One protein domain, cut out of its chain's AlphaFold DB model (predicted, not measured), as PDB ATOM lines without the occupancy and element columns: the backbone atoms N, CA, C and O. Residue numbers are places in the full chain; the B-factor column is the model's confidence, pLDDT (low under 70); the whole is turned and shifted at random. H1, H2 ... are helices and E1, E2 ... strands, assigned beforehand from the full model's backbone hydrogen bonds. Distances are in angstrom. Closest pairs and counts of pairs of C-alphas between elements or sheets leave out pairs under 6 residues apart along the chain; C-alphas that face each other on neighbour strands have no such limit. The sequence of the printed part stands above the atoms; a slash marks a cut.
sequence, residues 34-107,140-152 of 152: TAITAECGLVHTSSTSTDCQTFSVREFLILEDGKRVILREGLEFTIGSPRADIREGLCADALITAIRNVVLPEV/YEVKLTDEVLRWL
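AT A GLANCE: This is residues 34 to 107 and 140 to 152 of the 152 residues of an uncharacterized protein of Demequina lutea (UniProt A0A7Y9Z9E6). What shape do these atoms make? A strongly twisted sheet of four strands curls round one helix, H1, and a short helix, H2, packs beside the sheet near the end of E1. What is it made of? The 87 printed residues have four named strands and two named helices, in the order E1, E2, E3, H1, E4, H2, of mixed class; the sheet, also mixed, runs E3, E2, E1, E4. Is it compact? It is compact, with a radius of gyration of the C-alphas of 13.8 A, and elongated, spanning 45 by 29 by 19 A.

IN THESE COORDINATES: Where are the strands? E1 is residues 34 to 42, 26.4 A long from C-alpha 34 at (220.380, 189.638, 226.700). E2 is residues 52 to 63, 35.2 A; E3, residues 68 to 80, 31.1 A, bends by 70 degrees at residue 71; E4 is residues 140 to 144. Where are the helices? H1 is residues 92 to 103, 16.3 A, and H2 residues 146 to 151, ending with C-alpha 151 at (219.694, 170.284, 203.840).

HOW THE PARTS SIT: How do the strands pair? E1, E2 and E3 form a meander, each strand the antiparallel neighbour of the one before, in two hairpins; N 39 and O 58 are 2.8 A apart, N 55 and O 77 2.8 A. E4 is parallel to E1 at 26 degrees, with N 38 and O 141 at 2.8 A. Where are the helices? H1 is on one face of the sheet, in two layers, sheet and helix; its closest C-alphas to E4 are those of Ile 96 and Val 142, 6.4 A. H2 is on the sheet but over none of its strands; its closest C-alphas to E1 are those of Val 148 and Leu 42, 5.9 A. Are the helix backbones whole? In H1 and H2 every O i to N i+4 pair is within hydrogen-bond range.

THE WHOLE: Is anything missing? Residues 108 to 139 are cut out, and C-alphas 107 and 140 are 15.2 A apart. Which link is long? That from E3 to H1, 11 residues. Where is confidence low? The pLDDT is under 70 at residues 46 to 48, 83 and 105 to 107.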
ATOM      1  N   THR A  34     220.609 188.656 227.775       92.81
ATOM      2  CA  THR A  34     220.380 189.638 226.700       92.81
ATOM      3  C   THR A  34     219.512 189.096 225.572       92.81
ATOM      4  O   THR A  34     218.892 189.876 224.856       92.81
ATOM      5  N   ALA A  35     219.442 187.774 225.412       92.38
ATOM      6  CA  ALA A  35     218.593 187.122 224.423       92.38
ATOM      7  C   ALA A  35     218.272 185.682 224.833       92.38
ATOM      8  O   ALA A  35     218.988 185.061 225.626       92.38
ATOM      9  N   ILE A  36     217.226 185.134 224.224       91.88
ATOM     10  CA  ILE A  36     216.931 183.704 224.237       91.88
ATOM     11  C   ILE A  36     217.133 183.187 222.816       91.88
ATOM     12  O   ILE A  36     216.713 183.818 221.849       91.88
ATOM     13  N   THR A  37     217.806 182.051 222.666       93.56
ATOM     14  CA  THR A  37     218.059 181.456 221.352       93.56
ATOM     15  C   THR A  37     217.650 179.994 221.332       93.56
ATOM     16  O   THR A  37     218.102 179.223 222.173       93.56
ATOM     17  N   ALA A  38     216.862 179.598 220.334       92.94
ATOM     18  CA  ALA A  38     216.647 178.204 219.967       92.94
ATOM     19  C   ALA A  38     217.512 177.854 218.751       92.94
ATOM     20  O   ALA A  38     217.366 178.450 217.688       92.94
ATOM     21  N   GLU A  39     218.410 176.890 218.896       94.50
ATOM     22  CA  GLU A  39     219.258 176.378 217.821       94.50
ATOM     23  C   GLU A  39     218.710 175.041 217.324       94.50
ATOM     24  O   GLU A  39     218.430 174.149 218.127       94.50
ATOM     25  N   CYS A  40     218.557 174.910 216.006       94.44
ATOM     26  CA  CYS A  40     218.040 173.717 215.346       94.44
ATOM     27  C   CYS A  40     219.141 172.984 214.574       94.44
ATOM     28  O   CYS A  40     219.800 173.564 213.702       94.44
ATOM     29  N   GLY A  41     219.305 171.697 214.876       93.25
ATOM     30  CA  GLY A  41     220.219 170.778 214.202       93.25
ATOM     31  C   GLY A  41     219.489 169.609 213.548       93.25
ATOM     32  O   GLY A  41     218.368 169.267 213.934       93.25
ATOM     33  N   LEU A  42     220.137 168.963 212.579       91.25
ATOM     34  CA  LEU A  42     219.638 167.712 212.012       91.25
ATOM     35  C   LEU A  42     219.868 166.560 212.990       91.25
ATOM     36  O   LEU A  42     220.893 166.486 213.667       91.25
ATOM     37  N   VAL A  43     218.909 165.641 213.046       90.19
ATOM     38  CA  VAL A  43     219.129 164.320 213.632       90.19
ATOM     39  C   VAL A  43     219.364 163.354 212.482       90.19
ATOM     40  O   VAL A  43     218.469 163.095 211.674       90.19
ATOM     41  N   HIS A  44     220.579 162.820 212.398       82.19
ATOM     42  CA  HIS A  44     220.888 161.772 211.436       82.19
ATOM     43  C   HIS A  44     220.247 160.471 211.889       82.19
ATOM     44  O   HIS A  44     220.690 159.842 212.850       82.19
ATOM     45  N   THR A  45     219.209 160.057 211.177       70.94
ATOM     46  CA  THR A  45     218.658 158.715 211.329       70.94
ATOM     47  C   THR A  45     219.252 157.824 210.243       70.94
ATOM     48  O   THR A  45     219.568 158.286 209.149       70.94
ATOM     49  N   SER A  46     219.400 156.531 210.515       69.00
ATOM     50  CA  SER A  46     219.805 155.547 209.501       69.00
ATOM     51  C   SER A  46     218.685 155.227 208.497       69.00
ATOM     52  O   SER A  46     218.796 154.260 207.746       69.00
ATOM     53  N   SER A  47     217.577 155.976 208.530       66.56
ATOM     54  CA  SER A  47     216.436 155.782 207.645       66.56
ATOM     55  C   SER A  47     216.749 156.345 206.264       66.56
ATOM     56  O   SER A  47     217.208 157.475 206.133       66.56
ATOM     57  N   THR A  48     216.463 155.567 205.225       65.38
ATOM     58  CA  THR A  48     216.539 156.017 203.828       65.38
ATOM     59  C   THR A  48     215.259 156.720 203.369       65.38
ATOM     60  O   THR A  48     215.127 157.031 202.187       65.38
ATOM     61  N   SER A  49     214.286 156.904 204.265       72.56
ATOM     62  CA  SER A  49     213.006 157.525 203.935       72.56
ATOM     63  C   SER A  49     213.160 159.038 203.810       72.56
ATOM     64  O   SER A  49     213.651 159.683 204.731       72.56
ATOM     65  N   THR A  50     212.734 159.601 202.680       77.62
ATOM     66  CA  THR A  50     212.748 161.054 202.419       77.62
ATOM     67  C   THR A  50     211.407 161.721 202.721       77.62
ATOM     68  O   THR A  50     211.242 162.926 202.555       77.62
ATOM     69  N   ASP A  51     210.428 160.946 203.182       82.62
ATOM     70  CA  ASP A  51     209.103 161.432 203.555       82.62
ATOM     71  C   ASP A  51     209.089 162.107 204.933       82.62
ATOM     72  O   ASP A  51     208.107 162.752 205.289       82.62
ATOM     73  N   CYS A  52     210.159 161.993 205.723       85.44
ATOM     74  CA  CYS A  52     210.258 162.609 207.037       85.44
ATOM     75  C   CYS A  52     211.692 162.986 207.406       85.44
ATOM     76  O   CYS A  52     212.658 162.381 206.952       85.44
ATOM     77  N   GLN A  53     211.817 163.999 208.261       89.75
ATOM     78  CA  GLN A  53     213.086 164.441 208.821       89.75
ATOM     79  C   GLN A  53     212.908 164.806 210.293       89.75
ATOM     80  O   GLN A  53     212.003 165.560 210.665       89.75
ATOM     81  N   THR A  54     213.802 164.278 211.126       90.88
ATOM     82  CA  THR A  54     213.886 164.608 212.549       90.88
ATOM     83  C   THR A  54     214.907 165.720 212.771       90.88
ATOM     84  O   THR A  54     216.004 165.711 212.207       90.88
ATOM     85  N   PHE A  55     214.538 166.673 213.614       91.88
ATOM     86  CA  PHE A  55     215.355 167.807 214.016       91.88
ATOM     87  C   PHE A  55     215.516 167.800 215.530       91.88
ATOM     88  O   PHE A  55     214.603 167.404 216.258       91.88
ATOM     89  N   SER A  56     216.667 168.273 215.997       93.12
ATOM     90  CA  SER A  56     216.931 168.518 217.409       93.12
ATOM     91  C   SER A  56     216.934 170.015 217.674       93.12
ATOM     92  O   SER A  56     217.389 170.805 216.848       93.12
ATOM     93  N   VAL A  57     216.427 170.411 218.836       92.69
ATOM     94  CA  VAL A  57     216.378 171.796 219.285       92.69
ATOM     95  C   VAL A  57     217.050 171.914 220.640       92.69
ATOM     96  O   VAL A  57     216.812 171.130 221.567       92.69
ATOM     97  N   ARG A  58     217.900 172.928 220.752       92.69
ATOM     98  CA  ARG A  58     218.554 173.331 221.993       92.69
ATOM     99  C   ARG A  58     218.216 174.781 222.260       92.69
ATOM    100  O   ARG A  58     218.276 175.601 221.354       92.69
ATOM    101  N   GLU A  59     217.855 175.094 223.490       92.06
ATOM    102  CA  GLU A  59     217.482 176.445 223.885       92.06
ATOM    103  C   GLU A  59     218.498 176.996 224.881       92.06
ATOM    104  O   GLU A  59     218.887 176.310 225.832       92.06
ATOM    105  N   PHE A  60     218.914 178.240 224.666       93.75
ATOM    106  CA  PHE A  60     219.962 178.912 225.418       93.75
ATOM    107  C   PHE A  60     219.512 180.294 225.882       93.75
ATOM    108  O   PHE A  60     218.796 180.991 225.165       93.75
ATOM    109  N   LEU A  61     220.036 180.727 227.027       93.06
ATOM    110  CA  LEU A  61     220.207 182.148 227.311       93.06
ATOM    111  C   LEU A  61     221.540 182.618 226.760       93.06
ATOM    112  O   LEU A  61     222.562 181.955 226.949       93.06
ATOM    113  N   ILE A  62     221.521 183.787 226.140       94.25
ATOM    114  CA  ILE A  62     222.720 184.557 225.840       94.25
ATOM    115  C   ILE A  62     222.893 185.558 226.972       94.25
ATOM    116  O   ILE A  62     221.946 186.266 227.310       94.25
ATOM    117  N   LEU A  63     224.068 185.579 227.589       92.38
ATOM    118  CA  LEU A  63     224.403 186.517 228.656       92.38
ATOM    119  C   LEU A  63     225.129 187.747 228.094       92.38
ATOM    120  O   LEU A  63     225.634 187.721 226.971       92.38
ATOM    121  N   GLU A  64     225.211 188.822 228.877       91.12
ATOM    122  CA  GLU A  64     225.923 190.062 228.519       91.12
ATOM    123  C   GLU A  64     227.393 189.835 228.138       91.12
ATOM    124  O   GLU A  64     227.917 190.516 227.261       91.12
ATOM    125  N   ASP A  65     228.052 188.847 228.747       88.94
ATOM    126  CA  ASP A  65     229.436 188.469 228.432       88.94
ATOM    127  C   ASP A  65     229.561 187.584 227.174       88.94
ATOM    128  O   ASP A  65     230.643 187.081 226.860       88.94
ATOM    129  N   GLY A  66     228.456 187.365 226.454       89.25
ATOM    130  CA  GLY A  66     228.372 186.539 225.252       89.25
ATOM    131  C   GLY A  66     228.334 185.035 225.524       89.25
ATOM    132  O   GLY A  66     228.217 184.247 224.577       89.25
ATOM    133  N   LYS A  67     228.413 184.593 226.788       91.94
ATOM    134  CA  LYS A  67     228.311 183.169 227.118       91.94
ATOM    135  C   LYS A  67     226.896 182.662 226.879       91.94
ATOM    136  O   LYS A  67     225.906 183.366 227.072       91.94
ATOM    137  N   ARG A  68     226.815 181.388 226.494       93.88
ATOM    138  CA  ARG A  68     225.555 180.669 226.305       93.88
ATOM    139  C   ARG A  68     225.298 179.754 227.494       93.88
ATOM    140  O   ARG A  68     226.148 178.931 227.831       93.88
ATOM    141  N   VAL A  69     224.116 179.849 228.090       92.31
ATOM    142  CA  VAL A  69     223.650 178.932 229.138       92.31
ATOM    143  C   VAL A  69     222.541 178.067 228.569       92.31
ATOM    144  O   VAL A  69     221.492 178.579 228.201       92.31
ATOM    145  N   ILE A  70     222.755 176.751 228.516       91.62
ATOM    146  CA  ILE A  70     221.738 175.796 228.054       91.62
ATOM    147  C   ILE A  70     220.565 175.793 229.041       91.62
ATOM    148  O   ILE A  70     220.732 175.421 230.204       91.62
ATOM    149  N   LEU A  71     219.377 176.168 228.568       88.62
ATOM    150  CA  LEU A  71     218.116 176.039 229.296       88.62
ATOM    151  C   LEU A  71     217.495 174.662 229.069       88.62
ATOM    152  O   LEU A  71     217.141 173.975 230.031       88.62
ATOM    153  N   ARG A  72     217.400 174.246 227.801       88.62
ATOM    154  CA  ARG A  72     216.854 172.949 227.378       88.62
ATOM    155  C   ARG A  72     217.718 172.330 226.293       88.62
ATOM    156  O   ARG A  72     218.235 173.020 225.420       88.62
ATOM    157  N   GLU A  73     217.820 171.015 226.331       86.50
ATOM    158  CA  GLU A  73     218.468 170.199 225.310       86.50
ATOM    159  C   GLU A  73     217.667 168.911 225.107       86.50
ATOM    160  O   GLU A  73     216.855 168.544 225.960       86.50
ATOM    161  N   GLY A  74     217.877 168.241 223.974       80.19
ATOM    162  CA  GLY A  74     217.201 166.978 223.665       80.19
ATOM    163  C   GLY A  74     215.722 167.129 223.301       80.19
ATOM    164  O   GLY A  74     214.978 166.156 223.380       80.19
ATOM    165  N   LEU A  75     215.277 168.331 222.919       86.19
ATOM    166  CA  LEU A  75     213.982 168.481 222.263       86.19
ATOM    167  C   LEU A  75     214.131 167.966 220.839       86.19
ATOM    168  O   LEU A  75     214.944 168.485 220.084       86.19
ATOM    169  N   GLU A  76     213.352 166.962 220.471       90.44
ATOM    170  CA  GLU A  76     213.346 166.426 219.117       90.44
ATOM    171  C   GLU A  76     211.935 166.485 218.557       90.44
ATOM    172  O   GLU A  76     210.951 166.232 219.258       90.44
ATOM    173  N   PHE A  77     211.830 166.830 217.282       86.31
ATOM    174  CA  PHE A  77     210.568 166.794 216.565       86.31
ATOM    175  C   PHE A  77     210.800 166.304 215.142       86.31
ATOM    176  O   PHE A  77     211.868 166.492 214.564       86.31
ATOM    177  N   THR A  78     209.793 165.639 214.586       88.81
ATOM    178  CA  THR A  78     209.851 165.094 213.231       88.81
ATOM    179  C   THR A  78     208.801 165.788 212.388       88.81
ATOM    180  O   THR A  78     207.628 165.815 212.760       88.81
ATOM    181  N   ILE A  79     209.224 166.352 211.261       86.38
ATOM    182  CA  ILE A  79     208.310 166.806 210.216       86.38
ATOM    183  C   ILE A  79     208.232 165.671 209.193       86.38
ATOM    184  O   ILE A  79     209.246 165.053 208.879       86.38
ATOM    185  N   GLY A  80     207.034 165.376 208.693       85.12
ATOM    186  CA  GLY A  80     206.824 164.385 207.643       85.12
ATOM    187  C   GLY A  80     205.769 164.828 206.636       85.12
ATOM    188  O   GLY A  80     204.834 165.551 206.985       85.12
ATOM    189  N   SER A  81     205.913 164.374 205.396       78.69
ATOM    190  CA  SER A  81     204.963 164.515 204.301       78.69
ATOM    191  C   SER A  81     204.612 163.127 203.757       78.69
ATOM    192  O   SER A  81     205.456 162.472 203.158       78.69
ATOM    193  N   PRO A  82     203.356 162.663 203.873       70.50
ATOM    194  CA  PRO A  82     202.966 161.332 203.399       70.50
ATOM    195  C   PRO A  82     202.867 161.222 201.866       70.50
ATOM    196  O   PRO A  82     202.416 160.198 201.356       70.50
ATOM    197  N   ARG A  83     203.155 162.296 201.121       69.94
ATOM    198  CA  ARG A  83     202.851 162.407 199.683       69.94
ATOM    199  C   ARG A  83     204.009 162.899 198.818       69.94
ATOM    200  O   ARG A  83     203.852 162.894 197.603       69.94
ATOM    201  N   ALA A  84     205.108 163.347 199.412       71.69
ATOM    202  CA  ALA A  84     206.228 163.935 198.685       71.69
ATOM    203  C   ALA A  84     207.504 163.877 199.527       71.69
ATOM    204  O   ALA A  84     207.427 163.710 200.746       71.69
ATOM    205  N   ASP A  85     208.647 164.077 198.871       79.56
ATOM    206  CA  ASP A  85     209.890 164.382 199.569       79.56
ATOM    207  C   ASP A  85     209.677 165.649 200.404       79.56
ATOM    208  O   ASP A  85     209.184 166.674 199.921       79.56
ATOM    209  N   ILE A  86     210.005 165.569 201.687       81.25
ATOM    210  CA  ILE A  86     209.802 166.680 202.607       81.25
ATOM    211  C   ILE A  86     210.597 167.932 202.212       81.25
ATOM    212  O   ILE A  86     210.160 169.049 202.503       81.25
ATOM    213  N   ARG A  87     211.727 167.761 201.519       78.06
ATOM    214  CA  ARG A  87     212.597 168.859 201.084       78.06
ATOM    215  C   ARG A  87     211.932 169.734 200.025       78.06
ATOM    216  O   ARG A  87     212.212 170.921 199.957       78.06
ATOM    217  N   GLU A  88     210.997 169.190 199.246       78.00
ATOM    218  CA  GLU A  88     210.298 169.948 198.199       78.00
ATOM    219  C   GLU A  88     209.299 170.972 198.764       78.00
ATOM    220  O   GLU A  88     208.942 171.931 198.079       78.00
ATOM    221  N   GLY A  89     208.831 170.783 200.004       71.25
ATOM    222  CA  GLY A  89     207.797 171.623 200.623       71.25
ATOM    223  C   GLY A  89     208.229 172.382 201.877       71.25
ATOM    224  O   GLY A  89     207.484 173.246 202.343       71.25
ATOM    225  N   LEU A  90     209.393 172.065 202.449       82.88
ATOM    226  CA  LEU A  90     209.864 172.663 203.693       82.88
ATOM    227  C   LEU A  90     210.874 173.776 203.405       82.88
ATOM    228  O   LEU A  90     211.981 173.519 202.953       82.88
ATOM    229  N   CYS A  91     210.508 175.018 203.717       88.19
ATOM    230  CA  CYS A  91     211.421 176.158 203.673       88.19
ATOM    231  C   CYS A  91     211.871 176.574 205.083       88.19
ATOM    232  O   CYS A  91     211.280 176.175 206.092       88.19
ATOM    233  N   ALA A  92     212.899 177.426 205.157       88.81
ATOM    234  CA  ALA A  92     213.447 177.911 206.424       88.81
ATOM    235  C   ALA A  92     212.392 178.584 207.323       88.81
ATOM    236  O   ALA A  92     212.380 178.343 208.525       88.81
ATOM    237  N   ASP A  93     211.477 179.374 206.753       88.06
ATOM    238  CA  ASP A  93     210.425 180.073 207.508       88.06
ATOM    239  C   ASP A  93     209.412 179.101 208.147       88.06
ATOM    240  O   ASP A  93     209.078 179.206 209.332       88.06
ATOM    241  N   ALA A  94     209.007 178.073 207.394       86.69
ATOM    242  CA  ALA A  94     208.144 177.011 207.898       86.69
ATOM    243  C   ALA A  94     208.832 176.210 209.016       86.69
ATOM    244  O   ALA A  94     208.201 175.888 210.027       86.69
ATOM    245  N   LEU A  95     210.135 175.938 208.877       89.25
ATOM    246  CA  LEU A  95     210.919 175.268 209.912       89.25
ATOM    247  C   LEU A  95     211.069 176.138 211.170       89.25
ATOM    248  O   LEU A  95     210.873 175.639 212.276       89.25
ATOM    249  N   ILE A  96     211.343 177.437 211.021       90.00
ATOM    250  CA  ILE A  96     211.396 178.395 212.137       90.00
ATOM    251  C   ILE A  96     210.056 178.424 212.876       90.00
ATOM    252  O   ILE A  96     210.032 178.340 214.105       90.00
ATOM    253  N   THR A  97     208.940 178.474 212.149       86.81
ATOM    254  CA  THR A  97     207.593 178.435 212.735       86.81
ATOM    255  C   THR A  97     207.350 177.136 213.508       86.81
ATOM    256  O   THR A  97     206.868 177.170 214.641       86.81
ATOM    257  N   ALA A  98     207.733 175.987 212.942       86.06
ATOM    258  CA  ALA A  98     207.625 174.697 213.622       86.06
ATOM    259  C   ALA A  98     208.453 174.659 214.916       86.06
ATOM    260  O   ALA A  98     207.942 174.240 215.955       86.06
ATOM    261  N   ILE A  99     209.693 175.160 214.884       87.12
ATOM    262  CA  ILE A  99     210.558 175.245 216.067       87.12
ATOM    263  C   ILE A  99     209.907 176.116 217.134       87.12
ATOM    264  O   ILE A  99     209.828 175.673 218.277       87.12
ATOM    265  N   ARG A 100     209.396 177.304 216.774       84.31
ATOM    266  CA  ARG A 100     208.716 178.211 217.716       84.31
ATOM    267  C   ARG A 100     207.572 177.507 218.438       84.31
ATOM    268  O   ARG A 100     207.528 177.576 219.657       84.31
ATOM    269  N   ASN A 101     206.749 176.741 217.727       81.31
ATOM    270  CA  ASN A 101     205.660 175.968 218.334       81.31
ATOM    271  C   ASN A 101     206.141 174.853 219.282       81.31
ATOM    272  O   ASN A 101     205.415 174.464 220.196       81.31
ATOM    273  N   VAL A 102     207.341 174.309 219.067       79.38
ATOM    274  CA  VAL A 102     207.936 173.274 219.931       79.38
ATOM    275  C   VAL A 102     208.540 173.888 221.195       79.38
ATOM    276  O   VAL A 102     208.360 173.357 222.292       79.38
ATOM    277  N   VAL A 103     209.269 174.995 221.054       76.12
ATOM    278  CA  VAL A 103     209.989 175.633 222.168       76.12
ATOM    279  C   VAL A 103     209.088 176.539 222.999       76.12
ATOM    280  O   VAL A 103     209.152 176.505 224.227       76.12
ATOM    281  N   LEU A 104     208.202 177.280 222.348       73.81
ATOM    282  CA  LEU A 104     207.198 178.149 222.941       73.81
ATOM    283  C   LEU A 104     205.825 177.657 222.474       73.81
ATOM    284  O   LEU A 104     205.239 178.254 221.571       73.81
ATOM    285  N   PRO A 105     205.312 176.543 223.032       60.50
ATOM    286  CA  PRO A 105     203.968 176.103 222.695       60.50
ATOM    287  C   PRO A 105     202.996 177.253 222.957       60.50
ATOM    288  O   PRO A 105     203.042 177.851 224.035       60.50
ATOM    289  N   GLU A 106     202.173 177.559 221.947       56.25
ATOM    290  CA  GLU A 106     201.178 178.632 221.974       56.25
ATOM    291  C   GLU A 106     200.502 178.685 223.336       56.25
ATOM    292  O   GLU A 106     199.997 177.685 223.868       56.25
ATOM    293  N   VAL A 107     200.549 179.875 223.912       54.00
ATOM    294  CA  VAL A 107     200.014 180.116 225.229       54.00
ATOM    295  C   VAL A 107     198.510 179.925 225.145       54.00
ATOM    296  O   VAL A 107     197.809 180.658 224.452       54.00
ATOM    297  N   TYR A 140     213.691 186.722 221.243       88.00
ATOM    298  CA  TYR A 140     213.691 185.276 221.052       88.00
ATOM    299  C   TYR A 140     214.112 184.955 219.616       88.00
ATOM    300  O   TYR A 140     213.337 185.129 218.672       88.00
ATOM    301  N   GLU A 141     215.339 184.476 219.450       91.62
ATOM    302  CA  GLU A 141     215.934 184.157 218.154       91.62
ATOM    303  C   GLU A 141     215.858 182.655 217.862       91.62
ATOM    304  O   GLU A 141     216.165 181.825 218.715       91.62
ATOM    305  N   VAL A 142     215.518 182.287 216.627       92.12
ATOM    306  CA  VAL A 142     215.655 180.908 216.139       92.12
ATOM    307  C   VAL A 142     216.810 180.864 215.150       92.12
ATOM    308  O   VAL A 142     216.826 181.621 214.181       92.12
ATOM    309  N   LYS A 143     217.778 179.979 215.388       93.56
ATOM    310  CA  LYS A 143     218.951 179.780 214.534       93.56
ATOM    311  C   LYS A 143     218.928 178.378 213.952       93.56
ATOM    312  O   LYS A 143     218.873 177.390 214.680       93.56
ATOM    313  N   LEU A 144     218.977 178.301 212.631       93.25
ATOM    314  CA  LEU A 144     219.202 177.051 211.921       93.25
ATOM    315  C   LEU A 144     220.714 176.864 211.790       93.25
ATOM    316  O   LEU A 144     221.421 177.804 211.433       93.25
ATOM    317  N   THR A 145     221.211 175.674 212.103       94.38
ATOM    318  CA  THR A 145     222.619 175.343 211.852       94.38
ATOM    319  C   THR A 145     222.914 175.338 210.350       94.38
ATOM    320  O   THR A 145     222.028 175.081 209.533       94.38
ATOM    321  N   ASP A 146     224.178 175.551 209.972       93.94
ATOM    322  CA  ASP A 146     224.619 175.485 208.567       93.94
ATOM    323  C   ASP A 146     224.301 174.139 207.911       93.94
ATOM    324  O   ASP A 146     224.202 174.013 206.693       93.94
ATOM    325  N   GLU A 147     224.188 173.091 208.716       92.44
ATOM    326  CA  GLU A 147     223.788 171.777 208.252       92.44
ATOM    327  C   GLU A 147     222.311 171.722 207.862       92.44
ATOM    328  O   GLU A 147     221.991 171.283 206.760       92.44
ATOM    329  N   VAL A 148     221.427 172.243 208.717       91.50
ATOM    330  CA  VAL A 148     220.000 172.381 208.407       91.50
ATOM    331  C   VAL A 148     219.807 173.260 207.173       91.50
ATOM    332  O   VAL A 148     219.042 172.897 206.289       91.50
ATOM    333  N   LEU A 149     220.538 174.375 207.069       91.88
ATOM    334  CA  LEU A 149     220.450 175.280 205.918       91.88
ATOM    335  C   LEU A 149     220.917 174.648 204.603       91.88
ATOM    336  O   LEU A 149     220.381 174.992 203.561       91.88
ATOM    337  N   ARG A 150     221.907 173.747 204.636       90.31
ATOM    338  CA  ARG A 150     222.352 172.994 203.447       90.31
ATOM    339  C   ARG A 150     221.417 171.845 203.081       90.31
ATOM    340  O   ARG A 150     221.480 171.337 201.961       90.31
ATOM    341  N   TRP A 151     220.651 171.359 204.051       88.81
ATOM    342  CA  TRP A 151     219.694 170.284 203.840       88.81
ATOM    343  C   TRP A 151     218.364 170.802 203.282       88.81
ATOM    344  O   TRP A 151     217.760 170.103 202.470       88.81
ATOM    345  N   LEU A 152     217.935 172.009 203.660       86.69
ATOM    346  CA  LEU A 152     216.847 172.727 202.981       86.69
ATOM    347  C   LEU A 152     217.214 173.013 201.516       86.69
ATOM    348  O   LEU A 152     216.312 172.873 200.666       86.69
TER     349      LEU A 152